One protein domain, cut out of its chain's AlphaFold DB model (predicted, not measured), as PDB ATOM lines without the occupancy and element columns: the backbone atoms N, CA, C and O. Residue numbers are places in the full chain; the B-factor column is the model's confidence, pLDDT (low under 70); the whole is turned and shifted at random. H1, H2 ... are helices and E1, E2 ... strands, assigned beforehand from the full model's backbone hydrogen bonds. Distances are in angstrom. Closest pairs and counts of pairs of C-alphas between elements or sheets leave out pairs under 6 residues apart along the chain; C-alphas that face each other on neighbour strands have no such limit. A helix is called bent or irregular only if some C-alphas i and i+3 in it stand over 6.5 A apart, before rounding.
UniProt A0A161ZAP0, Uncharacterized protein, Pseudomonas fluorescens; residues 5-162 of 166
ATOM      1  N   ALA A   5      35.837   4.140 -41.749       56.47
ATOM      2  CA  ALA A   5      34.719   5.012 -41.409       56.47
ATOM      3  C   ALA A   5      33.577   4.986 -42.445       56.47
ATOM      4  O   ALA A   5      32.419   4.874 -42.058       56.47
ATOM      5  N   ARG A   6      33.878   4.988 -43.754       52.84
ATOM      6  CA  ARG A   6      32.854   4.900 -44.815       52.84
ATOM      7  C   ARG A   6      32.207   3.517 -44.898       52.84
ATOM      8  O   ARG A   6      31.040   3.408 -45.263       52.84
ATOM      9  N   PHE A   7      32.946   2.460 -44.561       51.91
ATOM     10  CA  PHE A   7      32.395   1.106 -44.463       51.91
ATOM     11  C   PHE A   7      31.470   0.969 -43.250       51.91
ATOM     12  O   PHE A   7      30.384   0.402 -43.376       51.91
ATOM     13  N   CYS A   8      31.865   1.529 -42.106       57.88
ATOM     14  CA  CYS A   8      31.047   1.579 -40.899       57.88
ATOM     15  C   CYS A   8      29.790   2.439 -41.092       57.88
ATOM     16  O   CYS A   8      28.710   1.994 -40.719       57.88
ATOM     17  N   GLU A   9      29.888   3.604 -41.743       59.41
ATOM     18  CA  GLU A   9      28.731   4.440 -42.100       59.41
ATOM     19  C   GLU A   9      27.784   3.722 -43.060       59.41
ATOM     20  O   GLU A   9      26.578   3.701 -42.831       59.41
ATOM     21  N   ALA A  10      28.306   3.055 -44.094       57.84
ATOM     22  CA  ALA A  10      27.472   2.286 -45.013       57.84
ATOM     23  C   ALA A  10      26.799   1.087 -44.321       57.84
ATOM     24  O   ALA A  10      25.668   0.736 -44.657       57.84
ATOM     25  N   ALA A  11      27.466   0.447 -43.357       57.53
ATOM     26  CA  ALA A  11      26.889  -0.631 -42.558       57.53
ATOM     27  C   ALA A  11      25.819  -0.116 -41.582       57.53
ATOM     28  O   ALA A  11      24.759  -0.733 -41.459       57.53
ATOM     29  N   ALA A  12      26.061   1.031 -40.944       51.62
ATOM     30  CA  ALA A  12      25.108   1.700 -40.066       51.62
ATOM     31  C   ALA A  12      23.868   2.157 -40.844       51.62
ATOM     32  O   ALA A  12      22.749   1.871 -40.423       51.62
ATOM     33  N   GLN A  13      24.055   2.751 -42.025       61.22
ATOM     34  CA  GLN A  13      22.960   3.167 -42.895       61.22
ATOM     35  C   GLN A  13      22.132   1.964 -43.356       61.22
ATOM     36  O   GLN A  13      20.919   1.970 -43.201       61.22
ATOM     37  N   ARG A  14      22.764   0.857 -43.773       61.25
ATOM     38  CA  ARG A  14      22.043  -0.390 -44.102       61.25
ATOM     39  C   ARG A  14      21.281  -0.980 -42.911       61.25
ATOM     40  O   ARG A  14      20.240  -1.604 -43.107       61.25
ATOM     41  N   ALA A  15      21.791  -0.833 -41.688       54.31
ATOM     42  CA  ALA A  15      21.109  -1.286 -40.477       54.31
ATOM     43  C   ALA A  15      19.895  -0.403 -40.138       54.31
ATOM     44  O   ALA A  15      18.853  -0.926 -39.736       54.31
ATOM     45  N   VAL A  16      20.007   0.911 -40.353       58.56
ATOM     46  CA  VAL A  16      18.908   1.879 -40.230       58.56
ATOM     47  C   VAL A  16      17.850   1.630 -41.303       58.56
ATOM     48  O   VAL A  16      16.676   1.492 -40.972       58.56
ATOM     49  N   ASP A  17      18.253   1.448 -42.559       63.31
ATOM     50  CA  ASP A  17      17.347   1.169 -43.675       63.31
ATOM     51  C   ASP A  17      16.618  -0.171 -43.479       63.31
ATOM     52  O   ASP A  17      15.416  -0.268 -43.715       63.31
ATOM     53  N   ARG A  18      17.298  -1.201 -42.944       56.75
ATOM     54  CA  ARG A  18      16.646  -2.453 -42.516       56.75
ATOM     55  C   ARG A  18      15.653  -2.240 -41.382       56.75
ATOM     56  O   ARG A  18      14.585  -2.840 -41.415       56.75
ATOM     57  N   ARG A  19      15.981  -1.418 -40.380       54.19
ATOM     58  CA  ARG A  19      15.051  -1.085 -39.288       54.19
ATOM     59  C   ARG A  19      13.812  -0.366 -39.809       54.19
ATOM     60  O   ARG A  19      12.710  -0.730 -39.411       54.19
ATOM     61  N   ASN A  20      13.986   0.580 -40.724       52.25
ATOM     62  CA  ASN A  20      12.897   1.344 -41.326       52.25
ATOM     63  C   ASN A  20      12.015   0.462 -42.226       52.25
ATOM     64  O   ASN A  20      10.792   0.512 -42.124       52.25
ATOM     65  N   ASN A  21      12.617  -0.429 -43.021       51.41
ATOM     66  CA  ASN A  21      11.880  -1.404 -43.833       51.41
ATOM     67  C   ASN A  21      11.156  -2.457 -42.986       51.41
ATOM     68  O   ASN A  21      10.046  -2.864 -43.322       51.41
ATOM     69  N   ASN A  22      11.743  -2.863 -41.859       47.75
ATOM     70  CA  ASN A  22      11.057  -3.713 -40.894       47.75
ATOM     71  C   ASN A  22       9.901  -2.954 -40.221       47.75
ATOM     72  O   ASN A  22       8.873  -3.565 -39.962       47.75
ATOM     73  N   ALA A  23      10.021  -1.640 -39.975       47.84
ATOM     74  CA  ALA A  23       8.980  -0.827 -39.323       47.84
ATOM     75  C   ALA A  23       7.761  -0.598 -40.211       47.84
ATOM     76  O   ALA A  23       6.642  -0.522 -39.711       47.84
ATOM     77  N   ALA A  24       7.967  -0.582 -41.527       49.03
ATOM     78  CA  ALA A  24       6.897  -0.562 -42.515       49.03
ATOM     79  C   ALA A  24       6.169  -1.915 -42.661       49.03
ATOM     80  O   ALA A  24       5.131  -1.974 -43.315       49.03
ATOM     81  N   ASN A  25       6.687  -2.998 -42.065       46.19
ATOM     82  CA  ASN A  25       6.136  -4.341 -42.199       46.19
ATOM     83  C   ASN A  25       5.729  -4.899 -40.816       46.19
ATOM     84  O   ASN A  25       6.569  -5.443 -40.095       46.19
ATOM     85  N   PRO A  26       4.444  -4.802 -40.416       46.12
ATOM     86  CA  PRO A  26       3.970  -5.202 -39.084       46.12
ATOM     87  C   PRO A  26       4.306  -6.654 -38.708       46.12
ATOM     88  O   PRO A  26       4.416  -6.981 -37.526       46.12
ATOM     89  N   GLY A  27       4.493  -7.528 -39.704       46.16
ATOM     90  CA  GLY A  27       4.954  -8.904 -39.512       46.16
ATOM     91  C   GLY A  27       6.406  -9.000 -39.038       46.16
ATOM     92  O   GLY A  27       6.693  -9.781 -38.141       46.16
ATOM     93  N   ALA A  28       7.311  -8.152 -39.540       43.34
ATOM     94  CA  ALA A  28       8.733  -8.187 -39.184       43.34
ATOM     95  C   ALA A  28       8.990  -7.755 -37.728       43.34
ATOM     96  O   ALA A  28       9.866  -8.306 -37.060       43.34
ATOM     97  N   PHE A  29       8.193  -6.812 -37.208       42.69
ATOM     98  CA  PHE A  29       8.226  -6.431 -35.790       42.69
ATOM     99  C   PHE A  29       7.736  -7.559 -34.883       42.69
ATOM    100  O   PHE A  29       8.348  -7.814 -33.845       42.69
ATOM    101  N   LYS A  30       6.681  -8.273 -35.296       48.28
ATOM    102  CA  LYS A  30       6.192  -9.455 -34.578       48.28
ATOM    103  C   LYS A  30       7.238 -10.566 -34.580       48.28
ATOM    104  O   LYS A  30       7.554 -11.072 -33.511       48.28
ATOM    105  N   THR A  31       7.858 -10.867 -35.720       47.69
ATOM    106  CA  THR A  31       8.914 -11.887 -35.815       47.69
ATOM    107  C   THR A  31      10.134 -11.532 -34.958       47.69
ATOM    108  O   THR A  31      10.637 -12.385 -34.236       47.69
ATOM    109  N   GLY A  32      10.588 -10.272 -34.962       49.72
ATOM    110  CA  GLY A  32      11.720  -9.832 -34.135       49.72
ATOM    111  C   GLY A  32      11.438  -9.870 -32.629       49.72
ATOM    112  O   GLY A  32      12.275 -10.338 -31.858       49.72
ATOM    113  N   ALA A  33      10.256  -9.424 -32.197       51.16
ATOM    114  CA  ALA A  33       9.847  -9.477 -30.793       51.16
ATOM    115  C   ALA A  33       9.633 -10.921 -30.306       51.16
ATOM    116  O   ALA A  33      10.070 -11.262 -29.206       51.16
ATOM    117  N   VAL A  34       9.040 -11.783 -31.142       51.62
ATOM    118  CA  VAL A  34       8.902 -13.225 -30.881       51.62
ATOM    119  C   VAL A  34      10.282 -13.859 -30.710       51.62
ATOM    120  O   VAL A  34      10.514 -14.540 -29.712       51.62
ATOM    121  N   LEU A  35      11.233 -13.539 -31.590       55.31
ATOM    122  CA  LEU A  35      12.598 -14.057 -31.521       55.31
ATOM    123  C   LEU A  35      13.312 -13.682 -30.220       55.31
ATOM    124  O   LEU A  35      13.891 -14.540 -29.559       55.31
ATOM    125  N   VAL A  36      13.246 -12.404 -29.837       56.88
ATOM    126  CA  VAL A  36      13.865 -11.910 -28.599       56.88
ATOM    127  C   VAL A  36      13.186 -12.523 -27.376       56.88
ATOM    128  O   VAL A  36      13.871 -12.943 -26.448       56.88
ATOM    129  N   SER A  37      11.857 -12.644 -27.377       56.59
ATOM    130  CA  SER A  37      11.123 -13.270 -26.272       56.59
ATOM    131  C   SER A  37      11.471 -14.756 -26.103       56.59
ATOM    132  O   SER A  37      11.688 -15.204 -24.978       56.59
ATOM    133  N   ALA A  38      11.640 -15.493 -27.206       57.97
ATOM    134  CA  ALA A  38      12.091 -16.879 -27.200       57.97
ATOM    135  C   ALA A  38      13.541 -17.000 -26.702       57.97
ATOM    136  O   ALA A  38      13.837 -17.848 -25.866       57.97
ATOM    137  N   MET A  39      14.448 -16.122 -27.136       64.31
ATOM    138  CA  MET A  39      15.828 -16.102 -26.628       64.31
ATOM    139  C   MET A  39      15.886 -15.811 -25.120       64.31
ATOM    140  O   MET A  39      16.659 -16.436 -24.398       64.31
ATOM    141  N   LEU A  40      15.052 -14.894 -24.625       63.62
ATOM    142  CA  LEU A  40      14.970 -14.574 -23.197       63.62
ATOM    143  C   LEU A  40      14.370 -15.724 -22.379       63.62
ATOM    144  O   LEU A  40      14.852 -16.006 -21.283       63.62
ATOM    145  N   ALA A  41      13.342 -16.400 -22.898       64.00
ATOM    146  CA  ALA A  41      12.749 -17.569 -22.255       64.00
ATOM    147  C   ALA A  41      13.746 -18.738 -22.177       64.00
ATOM    148  O   ALA A  41      13.878 -19.362 -21.124       64.00
ATOM    149  N   GLU A  42      14.495 -18.975 -23.255       68.38
ATOM    150  CA  GLU A  42      15.595 -19.941 -23.298       68.38
ATOM    151  C   GLU A  42      16.665 -19.609 -22.254       68.38
ATOM    152  O   GLU A  42      17.008 -20.454 -21.425       68.38
ATOM    153  N   GLY A  43      17.141 -18.359 -22.248       71.94
ATOM    154  CA  GLY A  43      18.123 -17.879 -21.280       71.94
ATOM    155  C   GLY A  43      17.645 -18.061 -19.842       71.94
ATOM    156  O   GLY A  43      18.390 -18.571 -19.012       71.94
ATOM    157  N   LYS A  44      16.374 -17.754 -19.554       75.44
ATOM    158  CA  LYS A  44      15.775 -17.925 -18.223       75.44
ATOM    159  C   LYS A  44      15.731 -19.389 -17.774       75.44
ATOM    160  O   LYS A  44      15.959 -19.650 -16.594       75.44
ATOM    161  N   MET A  45      15.436 -20.333 -18.670       72.38
ATOM    162  CA  MET A  45      15.431 -21.760 -18.321       72.38
ATOM    163  C   MET A  45      16.842 -22.293 -18.076       72.38
ATOM    164  O   MET A  45      17.073 -22.948 -17.063       72.38
ATOM    165  N   ILE A  46      17.795 -21.963 -18.954       75.81
ATOM    166  CA  ILE A  46      19.203 -22.344 -18.776       75.81
ATOM    167  C   ILE A  46      19.747 -21.753 -17.469       75.81
ATOM    168  O   ILE A  46      20.379 -22.460 -16.682       75.81
ATOM    169  N   ASP A  47      19.442 -20.485 -17.189       81.38
ATOM    170  CA  ASP A  47      19.827 -19.819 -15.947       81.38
ATOM    171  C   ASP A  47      19.190 -20.468 -14.718       81.38
ATOM    172  O   ASP A  47      19.866 -20.660 -13.706       81.38
ATOM    173  N   GLY A  48      17.910 -20.843 -14.795       80.94
ATOM    174  CA  GLY A  48      17.216 -21.573 -13.734       80.94
ATOM    175  C   GLY A  48      17.886 -22.912 -13.425       80.94
ATOM    176  O   GLY A  48      18.194 -23.193 -12.263       80.94
ATOM    177  N   ALA A  49      18.193 -23.688 -14.464       73.44
ATOM    178  CA  ALA A  49      18.840 -24.988 -14.341       73.44
ATOM    179  C   ALA A  49      20.259 -24.877 -13.759       73.44
ATOM    180  O   ALA A  49      20.641 -25.669 -12.898       73.44
ATOM    181  N   LEU A  50      21.031 -23.866 -14.173       81.62
ATOM    182  CA  LEU A  50      22.418 -23.650 -13.742       81.62
ATOM    183  C   LEU A  50      22.552 -22.873 -12.426       81.62
ATOM    184  O   LEU A  50      23.650 -22.805 -11.877       81.62
ATOM    185  N   LYS A  51      21.460 -22.321 -11.881       84.31
ATOM    186  CA  LYS A  51      21.476 -21.436 -10.701       84.31
ATOM    187  C   LYS A  51      22.250 -22.006  -9.507       84.31
ATOM    188  O   LYS A  51      22.946 -21.273  -8.812       84.31
ATOM    189  N   HIS A  52      22.147 -23.313  -9.282       81.50
ATOM    190  CA  HIS A  52      22.802 -24.014  -8.174       81.50
ATOM    191  C   HIS A  52      24.337 -24.039  -8.257       81.50
ATOM    192  O   HIS A  52      24.988 -24.284  -7.247       81.50
ATOM    193  N   LEU A  53      24.915 -23.786  -9.433       82.75
ATOM    194  CA  LEU A  53      26.364 -23.739  -9.629       82.75
ATOM    195  C   LEU A  53      26.973 -22.391  -9.207       82.75
ATOM    196  O   LEU A  53      28.193 -22.281  -9.158       82.75
ATOM    197  N   ASN A  54      26.140 -21.385  -8.903       85.94
ATOM    198  CA  ASN A  54      26.551 -20.040  -8.479       85.94
ATOM    199  C   ASN A  54      27.610 -19.393  -9.395       85.94
ATOM    200  O   ASN A  54      28.549 -18.754  -8.929       85.94
ATOM    201  N   LEU A  55      27.454 -19.601 -10.702       84.00
ATOM    202  CA  LEU A  55      28.358 -19.105 -11.734       84.00
ATOM    203  C   LEU A  55      27.960 -17.691 -12.172       84.00
ATOM    204  O   LEU A  55      26.770 -17.389 -12.350       84.00
ATOM    205  N   ASP A  56      28.949 -16.841 -12.437       86.50
ATOM    206  CA  ASP A  56      28.700 -15.554 -13.079       86.50
ATOM    207  C   ASP A  56      28.190 -15.729 -14.530       86.50
ATOM    208  O   ASP A  56      28.050 -16.839 -15.051       86.50
ATOM    209  N   PHE A  57      27.827 -14.629 -15.192       80.06
ATOM    210  CA  PHE A  57      27.309 -14.686 -16.563       80.06
ATOM    211  C   PHE A  57      28.302 -15.317 -17.561       80.06
ATOM    212  O   PHE A  57      27.920 -16.164 -18.372       80.06
ATOM    213  N   TYR A  58      29.581 -14.945 -17.501       83.81
ATOM    214  CA  TYR A  58      30.606 -15.435 -18.425       83.81
ATOM    215  C   TYR A  58      31.005 -16.880 -18.128       83.81
ATOM    216  O   TYR A  58      31.258 -17.666 -19.042       83.81
ATOM    217  N   GLU A  59      31.052 -17.251 -16.854       83.12
ATOM    218  CA  GLU A  59      31.256 -18.618 -16.397       83.12
ATOM    219  C   GLU A  59      30.122 -19.532 -16.841       83.12
ATOM    220  O   GLU A  59      30.404 -20.624 -17.331       83.12
ATOM    221  N   ARG A  60      28.864 -19.076 -16.769       82.81
ATOM    222  CA  ARG A  60      27.716 -19.812 -17.319       82.81
ATOM    223  C   ARG A  60      27.856 -20.047 -18.814       82.81
ATOM    224  O   ARG A  60      27.719 -21.189 -19.245       82.81
ATOM    225  N   MET A  61      28.180 -19.017 -19.596       81.25
ATOM    226  CA  MET A  61      28.380 -19.185 -21.041       81.25
ATOM    227  C   MET A  61      29.480 -20.208 -21.345       81.25
ATOM    228  O   MET A  61      29.257 -21.137 -22.119       81.25
ATOM    229  N   ARG A  62      30.639 -20.090 -20.681       82.81
ATOM    230  CA  ARG A  62      31.749 -21.047 -20.830       82.81
ATOM    231  C   ARG A  62      31.363 -22.455 -20.387       82.81
ATOM    232  O   ARG A  62      31.817 -23.427 -20.983       82.81
ATOM    233  N   TYR A  63      30.557 -22.579 -19.335       86.44
ATOM    234  CA  TYR A  63      30.070 -23.868 -18.861       86.44
ATOM    235  C   TYR A  63      29.170 -24.520 -19.906       86.44
ATOM    236  O   TYR A  63      29.397 -25.676 -20.257       86.44
ATOM    237  N   VAL A  64      28.185 -23.783 -20.425       86.12
ATOM    238  CA  VAL A  64      27.280 -24.273 -21.469       86.12
ATOM    239  C   VAL A  64      28.081 -24.693 -22.694       86.12
ATOM    240  O   VAL A  64      27.887 -25.802 -23.174       86.12
ATOM    241  N   GLU A  65      29.016 -23.870 -23.162       83.12
ATOM    242  CA  GLU A  65      29.868 -24.186 -24.312       83.12
ATOM    243  C   GLU A  65      30.648 -25.495 -24.115       83.12
ATOM    244  O   GLU A  65      30.605 -26.377 -24.970       83.12
ATOM    245  N   LYS A  66      31.309 -25.661 -22.963       87.06
ATOM    246  CA  LYS A  66      32.155 -26.832 -22.678       87.06
ATOM    247  C   LYS A  66      31.375 -28.109 -22.382       87.06
ATOM    248  O   LYS A  66      31.897 -29.198 -22.603       87.06
ATOM    249  N   ASN A  67      30.159 -27.986 -21.855       89.56
ATOM    250  CA  ASN A  67      29.348 -29.124 -21.419       89.56
ATOM    251  C   ASN A  67      28.167 -29.402 -22.356       89.56
ATOM    252  O   ASN A  67      27.309 -30.217 -22.025       89.56
ATOM    253  N   SER A  68      28.111 -28.756 -23.523       90.44
ATOM    254  CA  SER A  68      27.081 -29.025 -24.525       90.44
ATOM    255  C   SER A  68      27.488 -30.127 -25.494       90.44
ATOM    256  O   SER A  68      28.625 -30.215 -25.947       90.44
ATOM    257  N   GLU A  69      26.508 -30.927 -25.887       92.31
ATOM    258  CA  GLU A  69      26.588 -31.847 -27.014       92.31
ATOM    259  C   GLU A  69      25.415 -31.593 -27.960       92.31
ATOM    260  O   GLU A  69      24.299 -31.352 -27.507       92.31
ATOM    261  N   TYR A  70      25.648 -31.686 -29.270       93.06
ATOM    262  CA  TYR A  70      24.583 -31.609 -30.266       93.06
ATOM    263  C   TYR A  70      24.267 -32.988 -30.837       93.06
ATOM    264  O   TYR A  70      25.136 -33.699 -31.345       93.06
ATOM    265  N   ILE A  71      22.988 -33.341 -30.795       94.88
ATOM    266  CA  ILE A  71      22.432 -34.532 -31.423       94.88
ATOM    267  C   ILE A  71      21.642 -34.044 -32.629       94.88
ATOM    268  O   ILE A  71      20.624 -33.384 -32.462       94.88
ATOM    269  N   HIS A  72      22.112 -34.328 -33.838       93.69
ATOM    270  CA  HIS A  72      21.478 -33.849 -35.070       93.69
ATOM    271  C   HIS A  72      20.475 -34.856 -35.628       93.69
ATOM    272  O   HIS A  72      20.673 -36.068 -35.482       93.69
ATOM    273  N   SER A  73      19.441 -34.375 -36.318       94.00
ATOM    274  CA  SER A  73      18.664 -35.194 -37.254       94.00
ATOM    275  C   SER A  73      19.528 -35.607 -38.453       94.00
ATOM    276  O   SER A  73      20.535 -34.969 -38.759       94.00
ATOM    277  N   SER A  74      19.170 -36.701 -39.121       91.94
ATOM    278  CA  SER A  74      19.877 -37.211 -40.306       91.94
ATOM    279  C   SER A  74      19.902 -36.224 -41.478       91.94
ATOM    280  O   SER A  74      20.910 -36.147 -42.172       91.94
ATOM    281  N   ASP A  75      18.847 -35.426 -41.652       87.31
ATOM    282  CA  ASP A  75      18.781 -34.337 -42.638       87.31
ATOM    283  C   ASP A  75      19.510 -33.053 -42.212       87.31
ATOM    284  O   ASP A  75      19.551 -32.090 -42.975       87.31
ATOM    285  N   GLY A  76      20.038 -32.998 -40.986       89.19
ATOM    286  CA  GLY A  76      20.700 -31.818 -40.429       89.19
ATOM    287  C   GLY A  76      19.782 -30.614 -40.188       89.19
ATOM    288  O   GLY A  76      20.276 -29.551 -39.818       89.19
ATOM    289  N   ALA A  77      18.464 -30.749 -40.373       87.31
ATOM    290  CA  ALA A  77      17.526 -29.632 -40.292       87.31
ATOM    291  C   ALA A  77      17.148 -29.258 -38.850       87.31
ATOM    292  O   ALA A  77      16.789 -28.110 -38.578       87.31
ATOM    293  N   GLU A  78      17.263 -30.200 -37.915       89.69
ATOM    294  CA  GLU A  78      16.986 -30.016 -36.492       89.69
ATOM    295  C   GLU A  78      18.119 -30.611 -35.641       89.69
ATOM    296  O   GLU A  78      18.865 -31.495 -36.071       89.69
ATOM    297  N   ALA A  79      18.241 -30.143 -34.402       92.44
ATOM    298  CA  ALA A  79      19.147 -30.726 -33.423       92.44
ATOM    299  C   ALA A  79      18.576 -30.627 -32.008       92.44
ATOM    300  O   ALA A  79      17.815 -29.715 -31.703       92.44
ATOM    301  N   ILE A  80      18.988 -31.526 -31.121       92.62
ATOM    302  CA  ILE A  80      18.871 -31.333 -29.677       92.62
ATOM    303  C   ILE A  80      20.251 -30.944 -29.150       92.62
ATOM    304  O   ILE A  80      21.192 -31.729 -29.254       92.62
ATOM    305  N   GLN A  81      20.372 -29.744 -28.588       92.56
ATOM    306  CA  GLN A  81      21.510 -29.376 -27.753       92.56
ATOM    307  C   GLN A  81      21.254 -29.913 -26.347       92.56
ATOM    308  O   GLN A  81      20.249 -29.576 -25.728       92.56
ATOM    309  N   MET A  82      22.163 -30.732 -25.842       92.31
ATOM    310  CA  MET A  82      22.138 -31.265 -24.490       92.31
ATOM    311  C   MET A  82      23.254 -30.619 -23.681       92.31
ATOM    312  O   MET A  82      24.426 -30.916 -23.907       92.31
ATOM    313  N   VAL A  83      22.892 -29.750 -22.742       90.56
ATOM    314  CA  VAL A  83      23.815 -29.208 -21.741       90.56
ATOM    315  C   VAL A  83      23.897 -30.207 -20.600       90.56
ATOM    316  O   VAL A  83      22.885 -30.498 -19.958       90.56
ATOM    317  N   LYS A  84      25.093 -30.746 -20.372       89.94
ATOM    318  CA  LYS A  84      25.327 -31.791 -19.382       89.94
ATOM    319  C   LYS A  84      25.539 -31.200 -17.992       89.94
ATOM    320  O   LYS A  84      26.395 -30.334 -17.827       89.94
ATOM    321  N   LEU A  85      24.813 -31.702 -16.995       86.06
ATOM    322  CA  LEU A  85      25.076 -31.463 -15.578       86.06
ATOM    323  C   LEU A  85      25.167 -32.797 -14.819       86.06
ATOM    324  O   LEU A  85      24.947 -33.882 -15.363       86.06
ATOM    325  N   SER A  86      25.523 -32.720 -13.537       81.69
ATOM    326  CA  SER A  86      25.850 -33.879 -12.696       81.69
ATOM    327  C   SER A  86      24.691 -34.858 -12.476       81.69
ATOM    328  O   SER A  86      24.936 -36.054 -12.349       81.69
ATOM    329  N   ASN A  87      23.445 -34.389 -12.422       81.81
ATOM    330  CA  ASN A  87      22.263 -35.227 -12.157       81.81
ATOM    331  C   ASN A  87      21.000 -34.807 -12.932       81.81
ATOM    332  O   ASN A  87      19.906 -35.299 -12.659       81.81
ATOM    333  N   ARG A  88      21.138 -33.864 -13.858       86.81
ATOM    334  CA  ARG A  88      20.075 -33.381 -14.739       86.81
ATOM    335  C   ARG A  88      20.695 -32.795 -15.987       86.81
ATOM    336  O   ARG A  88      21.834 -32.347 -15.946       86.81
ATOM    337  N   GLN A  89      19.955 -32.791 -17.075       88.12
ATOM    338  CA  GLN A  89      20.411 -32.330 -18.375       88.12
ATOM    339  C   GLN A  89      19.420 -31.288 -18.873       88.12
ATOM    340  O   GLN A  89      18.212 -31.478 -18.738       88.12
ATOM    341  N   VAL A  90      19.915 -30.196 -19.447       87.94
ATOM    342  CA  VAL A  90      19.047 -29.233 -20.136       87.94
ATOM    343  C   VAL A  90      19.055 -29.580 -21.612       87.94
ATOM    344  O   VAL A  90      20.116 -29.664 -22.231       87.94
ATOM    345  N   LEU A  91      17.874 -29.790 -22.174       89.56
ATOM    346  CA  LEU A  91      17.676 -30.164 -23.563       89.56
ATOM    347  C   LEU A  91      17.010 -29.002 -24.297       89.56
ATOM    348  O   LEU A  91      15.962 -28.515 -23.884       89.56
ATOM    349  N   VAL A  92      17.628 -28.562 -25.392       86.88
ATOM    350  CA  VAL A  92      17.122 -27.486 -26.247       86.88
ATOM    351  C   VAL A  92      16.926 -28.022 -27.656       86.88
ATOM    352  O   VAL A  92      17.885 -28.419 -28.320       86.88
ATOM    353  N   HIS A  93      15.690 -28.009 -28.143       87.94
ATOM    354  CA  HIS A  93      15.364 -28.444 -29.497       87.94
ATOM    355  C   HIS A  93      15.570 -27.316 -30.493       87.94
ATOM    356  O   HIS A  93      14.692 -26.492 -30.694       87.94
ATOM    357  N   ARG A  94      16.724 -27.303 -31.150       87.00
ATOM    358  CA  ARG A  94      17.140 -26.308 -32.136       87.00
ATOM    359  C   ARG A  94      16.583 -26.599 -33.528       87.00
ATOM    360  O   ARG A  94      16.673 -27.718 -34.033       87.00
ATOM    361  N   LEU A  95      16.115 -25.542 -34.182       84.62
ATOM    362  CA  LEU A  95      15.860 -25.503 -35.617       84.62
ATOM    363  C   LEU A  95      17.131 -25.011 -36.315       84.62
ATOM    364  O   LEU A  95      17.608 -23.897 -36.068       84.62
ATOM    365  N   ILE A  96      17.720 -25.851 -37.160       87.44
ATOM    366  CA  ILE A  96      18.986 -25.562 -37.842       87.44
ATOM    367  C   ILE A  96      18.729 -24.992 -39.234       87.44
ATOM    368  O   ILE A  96      19.364 -24.004 -39.602       87.44
ATOM    369  N   SER A  97      17.782 -25.565 -39.980       81.94
ATOM    370  CA  SER A  97      17.525 -25.129 -41.351       81.94
ATOM    371  C   SER A  97      16.797 -23.772 -41.401       81.94
ATOM    372  O   SER A  97      15.909 -23.520 -40.576       81.94
ATOM    373  N   PRO A  98      17.150 -22.874 -42.341       77.00
ATOM    374  CA  PRO A  98      16.451 -21.603 -42.530       77.00
ATOM    375  C   PRO A  98      14.962 -21.771 -42.839       77.00
ATOM    376  O   PRO A  98      14.157 -20.967 -42.384       77.00
ATOM    377  N   GLU A  99      14.600 -22.822 -43.572       76.25
ATOM    378  CA  GLU A  99      13.223 -23.108 -43.978       76.25
ATOM    379  C   GLU A  99      12.356 -23.391 -42.752       76.25
ATOM    380  O   GLU A  99      11.332 -22.739 -42.568       76.25
ATOM    381  N   LEU A 100      12.812 -24.275 -41.856       72.62
ATOM    382  CA  LEU A 100      12.093 -24.573 -40.616       72.62
ATOM    383  C   LEU A 100      12.047 -23.355 -39.688       72.62
ATOM    384  O   LEU A 100      11.026 -23.087 -39.067       72.62
ATOM    385  N   ARG A 101      13.130 -22.574 -39.602       76.06
ATOM    386  CA  ARG A 101      13.113 -21.327 -38.819       76.06
ATOM    387  C   ARG A 101      12.096 -20.325 -39.358       76.06
ATOM    388  O   ARG A 101      11.471 -19.631 -38.564       76.06
ATOM    389  N   GLY A 102      11.958 -20.234 -40.679       64.75
ATOM    390  CA  GLY A 102      10.963 -19.390 -41.337       64.75
ATOM    391  C   GLY A 102       9.539 -19.864 -41.059       64.75
ATOM    392  O   GLY A 102       8.689 -19.051 -40.713       64.75
ATOM    393  N   GLU A 103       9.313 -21.174 -41.137       67.69
ATOM    394  CA  GLU A 103       8.021 -21.819 -40.879       67.69
ATOM    395  C   GLU A 103       7.546 -21.608 -39.435       67.69
ATOM    396  O   GLU A 103       6.459 -21.088 -39.202       67.69
ATOM    397  N   PHE A 104       8.390 -21.938 -38.456       65.00
ATOM    398  CA  PHE A 104       8.051 -21.823 -37.033       65.00
ATOM    399  C   PHE A 104       8.264 -20.416 -36.463       65.00
ATOM    400  O   PHE A 104       7.955 -20.177 -35.298       65.00
ATOM    401  N   GLN A 105       8.841 -19.498 -37.246       69.19
ATOM    402  CA  GLN A 105       9.292 -18.176 -36.793       69.19
ATOM    403  C   GLN A 105      10.125 -18.227 -35.495       69.19
ATOM    404  O   GLN A 105      10.050 -17.334 -34.650       69.19
ATOM    405  N   ALA A 106      10.928 -19.284 -35.328       67.75
ATOM    406  CA  ALA A 106      11.663 -19.575 -34.100       67.75
ATOM    407  C   ALA A 106      13.032 -20.208 -34.390       67.75
ATOM    408  O   ALA A 106      13.255 -20.820 -35.433       67.75
ATOM    409  N   HIS A 107      13.966 -20.094 -33.442       74.62
ATOM    410  CA  HIS A 107      15.255 -20.802 -33.499       74.62
ATOM    411  C   HIS A 107      15.232 -22.162 -32.800       74.62
ATOM    412  O   HIS A 107      16.163 -22.957 -32.958       74.62
ATOM    413  N   TRP A 108      14.198 -22.431 -32.013       77.88
ATOM    414  CA  TRP A 108      14.042 -23.649 -31.240       77.88
ATOM    415  C   TRP A 108      12.555 -23.939 -31.006       77.88
ATOM    416  O   TRP A 108      11.736 -23.029 -31.083       77.88
ATOM    417  N   LEU A 109      12.212 -25.204 -30.758       78.81
ATOM    418  CA  LEU A 109      10.832 -25.666 -30.541       78.81
ATOM    419  C   LEU A 109      10.499 -25.910 -29.067       78.81
ATOM    420  O   LEU A 109       9.364 -25.718 -28.652       78.81
ATOM    421  N   GLY A 110      11.480 -26.338 -28.273       78.94
ATOM    422  CA  GLY A 110      11.330 -26.506 -26.831       78.94
ATOM    423  C   GLY A 110      12.648 -26.370 -26.074       78.94
ATOM    424  O   GLY A 110      13.716 -26.626 -26.636       78.94
ATOM    425  N   VAL A 111      12.547 -26.028 -24.789       80.38
ATOM    426  CA  VAL A 111      13.598 -26.201 -23.778       80.38
ATOM    427  C   VAL A 111      12.984 -26.974 -22.614       80.38
ATOM    428  O   VAL A 111      11.876 -26.651 -22.194       80.38
ATOM    429  N   TRP A 112      13.664 -28.003 -22.112       84.69
ATOM    430  CA  TRP A 112      13.200 -28.779 -20.958       84.69
ATOM    431  C   TRP A 112      14.363 -29.383 -20.168       84.69
ATOM    432  O   TRP A 112      15.486 -29.494 -20.666       84.69
ATOM    433  N   GLU A 113      14.085 -29.773 -18.926       86.62
ATOM    434  CA  GLU A 113      15.021 -30.508 -18.073       86.62
ATOM    435  C   GLU A 113      14.728 -32.013 -18.125       86.62
ATOM    436  O   GLU A 113      13.576 -32.438 -18.220       86.62
ATOM    437  N   ASP A 114      15.781 -32.821 -18.047       89.44
ATOM    438  CA  ASP A 114      15.697 -34.274 -17.946       89.44
ATOM    439  C   ASP A 114      16.598 -34.768 -16.805       89.44
ATOM    440  O   ASP A 114      17.788 -34.458 -16.761       89.44
ATOM    441  N   HIS A 115      16.046 -35.541 -15.869       89.69
ATOM    442  CA  HIS A 115      16.748 -36.026 -14.673       89.69
ATOM    443  C   HIS A 115      17.521 -37.335 -14.910       89.69
ATOM    444  O   HIS A 115      17.523 -38.239 -14.077       89.69
ATOM    445  N   THR A 116      18.186 -37.447 -16.059       87.62
ATOM    446  CA  THR A 116      19.020 -38.604 -16.400       87.62
ATOM    447  C   THR A 116      20.341 -38.592 -15.622       87.62
ATOM    448  O   THR A 116      21.083 -37.600 -15.633       87.62
ATOM    449  N   ALA A 117      20.675 -39.729 -15.005       86.12
ATOM    450  CA  ALA A 117      21.953 -39.948 -14.332       86.12
ATOM    451  C   ALA A 117      23.134 -40.036 -15.331       86.12
ATOM    452  O   ALA A 117      22.949 -40.467 -16.472       86.12
ATOM    453  N   PRO A 118      24.379 -39.694 -14.936       83.25
ATOM    454  CA  PRO A 118      25.523 -39.655 -15.858       83.25
ATOM    455  C   PRO A 118      25.799 -40.958 -16.625       83.25
ATOM    456  O   PRO A 118      26.192 -40.929 -17.790       83.25
ATOM    457  N   ASN A 119      25.562 -42.112 -15.998       86.31
ATOM    458  CA  ASN A 119      25.725 -43.436 -16.610       86.31
ATOM    459  C   ASN A 119      24.640 -43.766 -17.653       86.31
ATOM    460  O   ASN A 119      24.788 -44.720 -18.414       86.31
ATOM    461  N   GLU A 120      23.566 -42.984 -17.715       91.38
ATOM    462  CA  GLU A 120      22.432 -43.188 -18.616       91.38
ATOM    463  C   GLU A 120      22.394 -42.188 -19.780       91.38
ATOM    464  O   GLU A 120      21.536 -42.291 -20.659       91.38
ATOM    465  N   LEU A 121      23.376 -41.282 -19.871       90.00
ATOM    466  CA  LEU A 121      23.474 -40.294 -20.954       90.00
ATOM    467  C   LEU A 121      23.481 -40.928 -22.352       90.00
ATOM    468  O   LEU A 121      22.928 -40.359 -23.291       90.00
ATOM    469  N   GLY A 122      24.057 -42.127 -22.501       93.44
ATOM    470  CA  GLY A 122      24.021 -42.868 -23.764       93.44
ATOM    471  C   GLY A 122      22.600 -43.260 -24.188       93.44
ATOM    472  O   GLY A 122      22.250 -43.138 -25.362       93.44
ATOM    473  N   LYS A 123      21.753 -43.662 -23.230       94.50
ATOM    474  CA  LYS A 123      20.338 -43.968 -23.486       94.50
ATOM    475  C   LYS A 123      19.574 -42.697 -23.837       94.50
ATOM    476  O   LYS A 123      18.861 -42.682 -24.837       94.50
ATOM    477  N   LEU A 124      19.776 -41.621 -23.073       94.19
ATOM    478  CA  LEU A 124      19.146 -40.328 -23.345       94.19
ATOM    479  C   LEU A 124      19.492 -39.824 -24.749       94.19
ATOM    480  O   LEU A 124      18.601 -39.434 -25.508       94.19
ATOM    481  N   ARG A 125      20.766 -39.923 -25.147       95.12
ATOM    482  CA  ARG A 125      21.217 -39.590 -26.502       95.12
ATOM    483  C   ARG A 125      20.464 -40.390 -27.564       95.12
ATOM    484  O   ARG A 125      20.011 -39.812 -28.553       95.12
ATOM    485  N   ALA A 126      20.313 -41.699 -27.370       96.12
ATOM    486  CA  ALA A 126      19.588 -42.558 -28.303       96.12
ATOM    487  C   ALA A 126      18.102 -42.173 -28.409       96.12
ATOM    488  O   ALA A 126      17.573 -42.087 -29.517       96.12
ATOM    489  N   VAL A 127      17.449 -41.859 -27.284       95.88
ATOM    490  CA  VAL A 127      16.053 -41.386 -27.257       95.88
ATOM    491  C   VAL A 127      15.908 -40.064 -28.011       95.88
ATOM    492  O   VAL A 127      15.019 -39.932 -28.851       95.88
ATOM    493  N   MET A 128      16.791 -39.092 -27.766       94.88
ATOM    494  CA  MET A 128      16.746 -37.800 -28.462       94.88
ATOM    495  C   MET A 128      16.999 -37.950 -29.962       94.88
ATOM    496  O   MET A 128      16.281 -37.356 -30.767       94.88
ATOM    497  N   LYS A 129      17.944 -38.810 -30.358       96.50
ATOM    498  CA  LYS A 129      18.165 -39.140 -31.770       96.50
ATOM    499  C   LYS A 129      16.911 -39.755 -32.391       96.50
ATOM    500  O   LYS A 129      16.481 -39.296 -33.442       96.50
ATOM    501  N   ALA A 130      16.275 -40.720 -31.729       94.00
ATOM    502  CA  ALA A 130      15.040 -41.332 -32.217       94.00
ATOM    503  C   ALA A 130      13.896 -40.312 -32.381       94.00
ATOM    504  O   ALA A 130      13.189 -40.354 -33.388       94.00
ATOM    505  N   LYS A 131      13.745 -39.358 -31.446       91.88
ATOM    506  CA  LYS A 131      12.766 -38.261 -31.559       91.88
ATOM    507  C   LYS A 131      13.014 -37.396 -32.801       91.88
ATOM    508  O   LYS A 131      12.073 -37.121 -33.547       91.88
ATOM    509  N   LEU A 132      14.266 -37.004 -33.046       92.75
ATOM    510  CA  LEU A 132      14.643 -36.229 -34.233       92.75
ATOM    511  C   LEU A 132      14.387 -37.004 -35.530       92.75
ATOM    512  O   LEU A 132      13.817 -36.453 -36.469       92.75
ATOM    513  N   GLU A 133      14.747 -38.288 -35.576       95.06
ATOM    514  CA  GLU A 133      14.518 -39.131 -36.756       95.06
ATOM    515  C   GLU A 133      13.030 -39.356 -37.032       95.06
ATOM    516  O   GLU A 133      12.602 -39.348 -38.185       95.06
ATOM    517  N   ALA A 134      12.208 -39.512 -35.992       90.88
ATOM    518  CA  ALA A 134      10.763 -39.616 -36.153       90.88
ATOM    519  C   ALA A 134      10.169 -38.337 -36.767       90.88
ATOM    520  O   ALA A 134       9.329 -38.419 -37.665       90.88
ATOM    521  N   ARG A 135      10.623 -37.155 -36.329       88.19
ATOM    522  CA  ARG A 135      10.202 -35.871 -36.915       88.19
ATOM    523  C   ARG A 135      10.682 -35.709 -38.351       88.19
ATOM    524  O   ARG A 135       9.891 -35.304 -39.199       88.19
ATOM    525  N   HIS A 136      11.931 -36.071 -38.636       89.50
ATOM    526  CA  HIS A 136      12.462 -36.075 -39.996       89.50
ATOM    527  C   HIS A 136      11.605 -36.941 -40.927       89.50
ATOM    528  O   HIS A 136      11.098 -36.439 -41.927       89.50
ATOM    529  N   LYS A 137      11.329 -38.194 -40.545       90.25
ATOM    530  CA  LYS A 137      10.464 -39.098 -41.321       90.25
ATOM    531  C   LYS A 137       9.068 -38.522 -41.544       90.25
ATOM    532  O   LYS A 137       8.549 -38.602 -42.652       90.25
ATOM    533  N   LYS A 138       8.460 -37.912 -40.519       85.25
ATOM    534  CA  LYS A 138       7.161 -37.234 -40.661       85.25
ATOM    535  C   LYS A 138       7.220 -36.116 -41.706       85.25
ATOM    536  O   LYS A 138       6.346 -36.059 -42.562       85.25
ATOM    537  N   ARG A 139       8.263 -35.276 -41.684       83.25
ATOM    538  CA  ARG A 139       8.466 -34.229 -42.700       83.25
ATOM    539  C   ARG A 139       8.677 -34.808 -44.094       83.25
ATOM    540  O   ARG A 139       8.124 -34.279 -45.050       83.25
ATOM    541  N   GLU A 140       9.459 -35.877 -44.230       83.25
ATOM    542  CA  GLU A 140       9.658 -36.537 -45.523       83.25
ATOM    543  C   GLU A 140       8.351 -37.085 -46.099       83.25
ATOM    544  O   GLU A 140       8.084 -36.905 -47.285       83.25
ATOM    545  N   ILE A 141       7.531 -37.739 -45.273       82.31
ATOM    546  CA  ILE A 141       6.230 -38.269 -45.694       82.31
ATOM    547  C   ILE A 141       5.315 -37.123 -46.132       82.31
ATOM    548  O   ILE A 141       4.750 -37.195 -47.220       82.31
ATOM    549  N   ALA A 142       5.236 -36.052 -45.337       73.50
ATOM    550  CA  ALA A 142       4.436 -34.872 -45.659       73.50
ATOM    551  C   ALA A 142       4.872 -34.241 -46.996       73.50
ATOM    552  O   ALA A 142       4.049 -34.044 -47.890       73.50
ATOM    553  N   ARG A 143       6.188 -34.070 -47.207       70.94
ATOM    554  CA  ARG A 143       6.769 -33.606 -48.481       70.94
ATOM    555  C   ARG A 143       6.389 -34.496 -49.665       70.94
ATOM    556  O   ARG A 143       6.042 -33.984 -50.723       70.94
ATOM    557  N   ARG A 144       6.454 -35.821 -49.503       74.50
ATOM    558  CA  ARG A 144       6.121 -36.790 -50.566       74.50
ATOM    559  C   ARG A 144       4.630 -36.818 -50.898       74.50
ATOM    560  O   ARG A 144       4.279 -37.103 -52.035       74.50
ATOM    561  N   GLN A 145       3.772 -36.517 -49.929       71.38
ATOM    562  CA  GLN A 145       2.319 -36.454 -50.101       71.38
ATOM    563  C   GLN A 145       1.832 -35.090 -50.626       71.38
ATOM    564  O   GLN A 145       0.630 -34.867 -50.708       71.38
ATOM    565  N   GLY A 146       2.743 -34.175 -50.987       56.41
ATOM    566  CA  GLY A 146       2.403 -32.819 -51.438       56.41
ATOM    567  C   GLY A 146       2.007 -31.863 -50.306       56.41
ATOM    568  O   GLY A 146       1.723 -30.700 -50.566       56.41
ATOM    569  N   GLY A 147       2.030 -32.327 -49.054       49.75
ATOM    570  CA  GLY A 147       1.774 -31.541 -47.854       49.75
ATOM    571  C   GLY A 147       3.053 -30.905 -47.322       49.75
ATOM    572  O   GLY A 147       3.587 -31.322 -46.299       49.75
ATOM    573  N   LEU A 148       3.553 -29.876 -48.000       45.62
ATOM    574  CA  LEU A 148       4.231 -28.786 -47.294       45.62
ATOM    575  C   LEU A 148       3.210 -27.664 -47.111       45.62
ATOM    576  O   LEU A 148       3.344 -26.584 -47.666       45.62
ATOM    577  N   ASP A 149       2.165 -27.983 -46.357       47.22
ATOM    578  CA  ASP A 149       1.254 -27.011 -45.774       47.22
ATOM    579  C   ASP A 149       1.016 -27.498 -44.341       47.22
ATOM    580  O   ASP A 149       0.154 -28.336 -44.069       47.22
ATOM    581  N   PHE A 150       1.890 -27.087 -43.418       52.81
ATOM    582  CA  PHE A 150       1.659 -27.287 -41.989       52.81
ATOM    583  C   PHE A 150       0.595 -26.275 -41.569       52.81
ATOM    584  O   PHE A 150       0.893 -25.201 -41.052       52.81
ATOM    585  N   GLY A 151      -0.654 -26.608 -41.887       44.97
ATOM    586  CA  GLY A 151      -1.817 -25.832 -41.495       44.97
ATOM    587  C   GLY A 151      -1.926 -25.685 -39.968       44.97
ATOM    588  O   GLY A 151      -1.258 -26.405 -39.215       44.97
ATOM    589  N   PRO A 152      -2.778 -24.756 -39.503       48.84
ATOM    590  CA  PRO A 152      -2.937 -24.397 -38.090       48.84
ATOM    591  C   PRO A 152      -3.182 -25.593 -37.150       48.84
ATOM    592  O   PRO A 152      -2.769 -25.550 -35.993       48.84
ATOM    593  N   ASP A 153      -3.731 -26.695 -37.658       45.62
ATOM    594  CA  ASP A 153      -3.998 -27.934 -36.914       45.62
ATOM    595  C   ASP A 153      -2.726 -28.598 -36.330       45.62
ATOM    596  O   ASP A 153      -2.788 -29.352 -35.353       45.62
ATOM    597  N   TYR A 154      -1.536 -28.307 -36.884       48.78
ATOM    598  CA  TYR A 154      -0.260 -28.799 -36.341       48.78
ATOM    599  C   TYR A 154       0.220 -28.000 -35.116       48.78
ATOM    600  O   TYR A 154       1.000 -28.512 -34.309       48.78
ATOM    601  N   LEU A 155      -0.236 -26.750 -34.957       45.62
ATOM    602  CA  LEU A 155       0.090 -25.905 -33.803       45.62
ATOM    603  C   LEU A 155      -0.731 -26.300 -32.569       45.62
ATOM    604  O   LEU A 155      -0.180 -26.326 -31.472       45.62
ATOM    605  N   GLU A 156      -2.003 -26.673 -32.729       40.09
ATOM    606  CA  GLU A 156      -2.869 -27.047 -31.597       40.09
ATOM    607  C   GLU A 156      -2.397 -28.330 -30.900       40.09
ATOM    608  O   GLU A 156      -2.226 -28.354 -29.681       40.09
ATOM    609  N   THR A 157      -2.047 -29.367 -31.664       40.34
ATOM    610  CA  THR A 157      -1.562 -30.638 -31.091       40.34
ATOM    611  C   THR A 157      -0.163 -30.540 -30.472       40.34
ATOM    612  O   THR A 157       0.162 -31.290 -29.549       40.34
ATOM    613  N   ALA A 158       0.677 -29.609 -30.936       40.16
ATOM    614  CA  ALA A 158       1.984 -29.357 -30.335       40.16
ATOM    615  C   ALA A 158       1.879 -28.575 -29.014       40.16
ATOM    616  O   ALA A 158       2.687 -28.803 -28.116       40.16
ATOM    617  N   ILE A 159       0.889 -27.689 -28.874       43.00
ATOM    618  CA  ILE A 159       0.678 -26.894 -27.658       43.00
ATOM    619  C   ILE A 159      -0.000 -27.732 -26.562       43.00
ATOM    620  O   ILE A 159       0.425 -27.666 -25.407       43.00
ATOM    621  N   GLU A 160      -0.966 -28.591 -26.907       38.72
ATOM    622  CA  GLU A 160      -1.652 -29.463 -25.935       38.72
ATOM    623  C   GLU A 160      -0.732 -30.498 -25.266       38.72
ATOM    624  O   GLU A 160      -1.013 -30.954 -24.162       38.72
ATOM    625  N   HIS A 161       0.383 -30.875 -25.895       41.03
ATOM    626  CA  HIS A 161       1.348 -31.817 -25.309       41.03
ATOM    627  C   HIS A 161       2.500 -31.147 -24.542       41.03
ATOM    628  O   HIS A 161       3.314 -31.847 -23.938       41.03
ATOM    629  N   VAL A 162       2.581 -29.811 -24.542       44.47
ATOM    630  CA  VAL A 162       3.589 -29.042 -23.782       44.47
ATOM    631  C   VAL A 162       3.049 -28.588 -22.423       44.47
ATOM    632  O   VAL A 162       3.829 -28.392 -21.493       44.47
TER     633      VAL A 162
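What this domain is: This is residues 5 to 162 of the 166 residues of an uncharacterized protein of Pseudomonas fluorescens (UniProt A0A161ZAP0). A twisted sheet of four strands lies between two long helices, H2 over one face and H5 over the other, both running along the strands. The short H3 stands up from the sheet on the same face as H2, H4 grazes the sheet, residues 5 to 18 of H1 stick out as an arm from the start of H2, and H6 is set off from the rest after the end of H5. The printed part has 158 residues, with six named helices and four named strands in the order H1 H2 H3 E1 E2 E3 H4 E4 H5 H6. The sheet has the order E1 E2 E3 E4, all antiparallel, and the class is mixed, helices and strands. The whole is loose, with a radius of gyration of the C-alphas of 18.8 A and spans of 55 by 49 by 29 A.

How they stand to each other: H1, residues 5 to 23, and H2, residues 26 to 53, touch only at the corner, and only just, with 3 pairs of C-alphas within 8 A; the closest C-alphas are those of Asn 22 and Ala 28, 5.3 A apart. Their lines are about perpendicular, at 75 degrees. H2 has a kink of 29 degrees near residue 47 and is irregular, with C-alphas 49 and 52 7.4 A apart. H3, residues 57 to 67, is close to H2 but not clearly touching, the closest C-alphas being those of Leu 50 and Arg 60 at 7.5 A. E1, residues 68 to 72, E2, residues 78 to 84, and E3, residues 89 to 95, form a meander, each strand the antiparallel neighbour of the one before. E1 and E2 are a hairpin, with N 71 and O 80 2.9 A apart, within hydrogen-bond range. E2 and E3 are a hairpin too, with N 81 and O 92 at 2.8 A. H4, residues 98 to 104, only grazes the sheet, with its residues 100 to 104. E4, residues 108 to 114, is the antiparallel neighbour of E3, with N 91 and O 112 2.8 A apart. H2 is on the sheet at a height of 10.5 A, over E3 and E4; its closest C-alphas to E4 are those of Glu 42 and Val 111, 6.6 A apart. H3 stands up from the sheet on the same face as H2, its line rising 78 degrees out of the local plane. H5, residues 118 to 144, is on the opposite face at a height of 8.5 A, which completes three layers, helices on both faces of a sheet. It is over E2 and only just over E3, with 3 of its C-alphas falling there, and stands at 8 degrees to E2 on the local plane. The closest C-alphas of E2 and H5 are those of Ile 80 and Met 128, 6.9 A apart. H5 is irregular, with C-alphas 119 and 122 7.4 A apart. H6, residues 153 to 160, is not on the sheet and is apart from H5. In H1, H3 and H4 every O i to N i+4 pair is within hydrogen-bond range; the counts are 22 of 24 in H2, 21 of 23 in H5 and 2 of 4 in H6.

Where its parts are: H1 begins at C-alpha 5, (34.719, 5.012, -41.409), and is 26.5 A long from first to last C-alpha. H2 is 41.4 A long and H3 15.4 A. E1 measures 12.9 A, E2 and E3 19.1 A each, and E4 17.1 A; C-alpha 68 of E1 is at (27.081, -29.025, -24.525). H4 is 10.0 A long, H5 39.9 A and H6 11.3 A, ending at C-alpha 160, (-1.652, -29.463, -25.935).

The domain as a whole: The two C-alphas farthest apart are those of Arg 6 and Asn 119, at 56.4 A. Without residues 5 to 18, which stand free, the body spans 44 by 40 by 26 A. The printed part has no cut, and no link is long; that from H5 to H6, with 8 residues, is short, and the others are tight. The mean pLDDT of the printed part of this model is 73.2, with values under 70 at residues 5 to 42, 102 to 106 and 146 to 162.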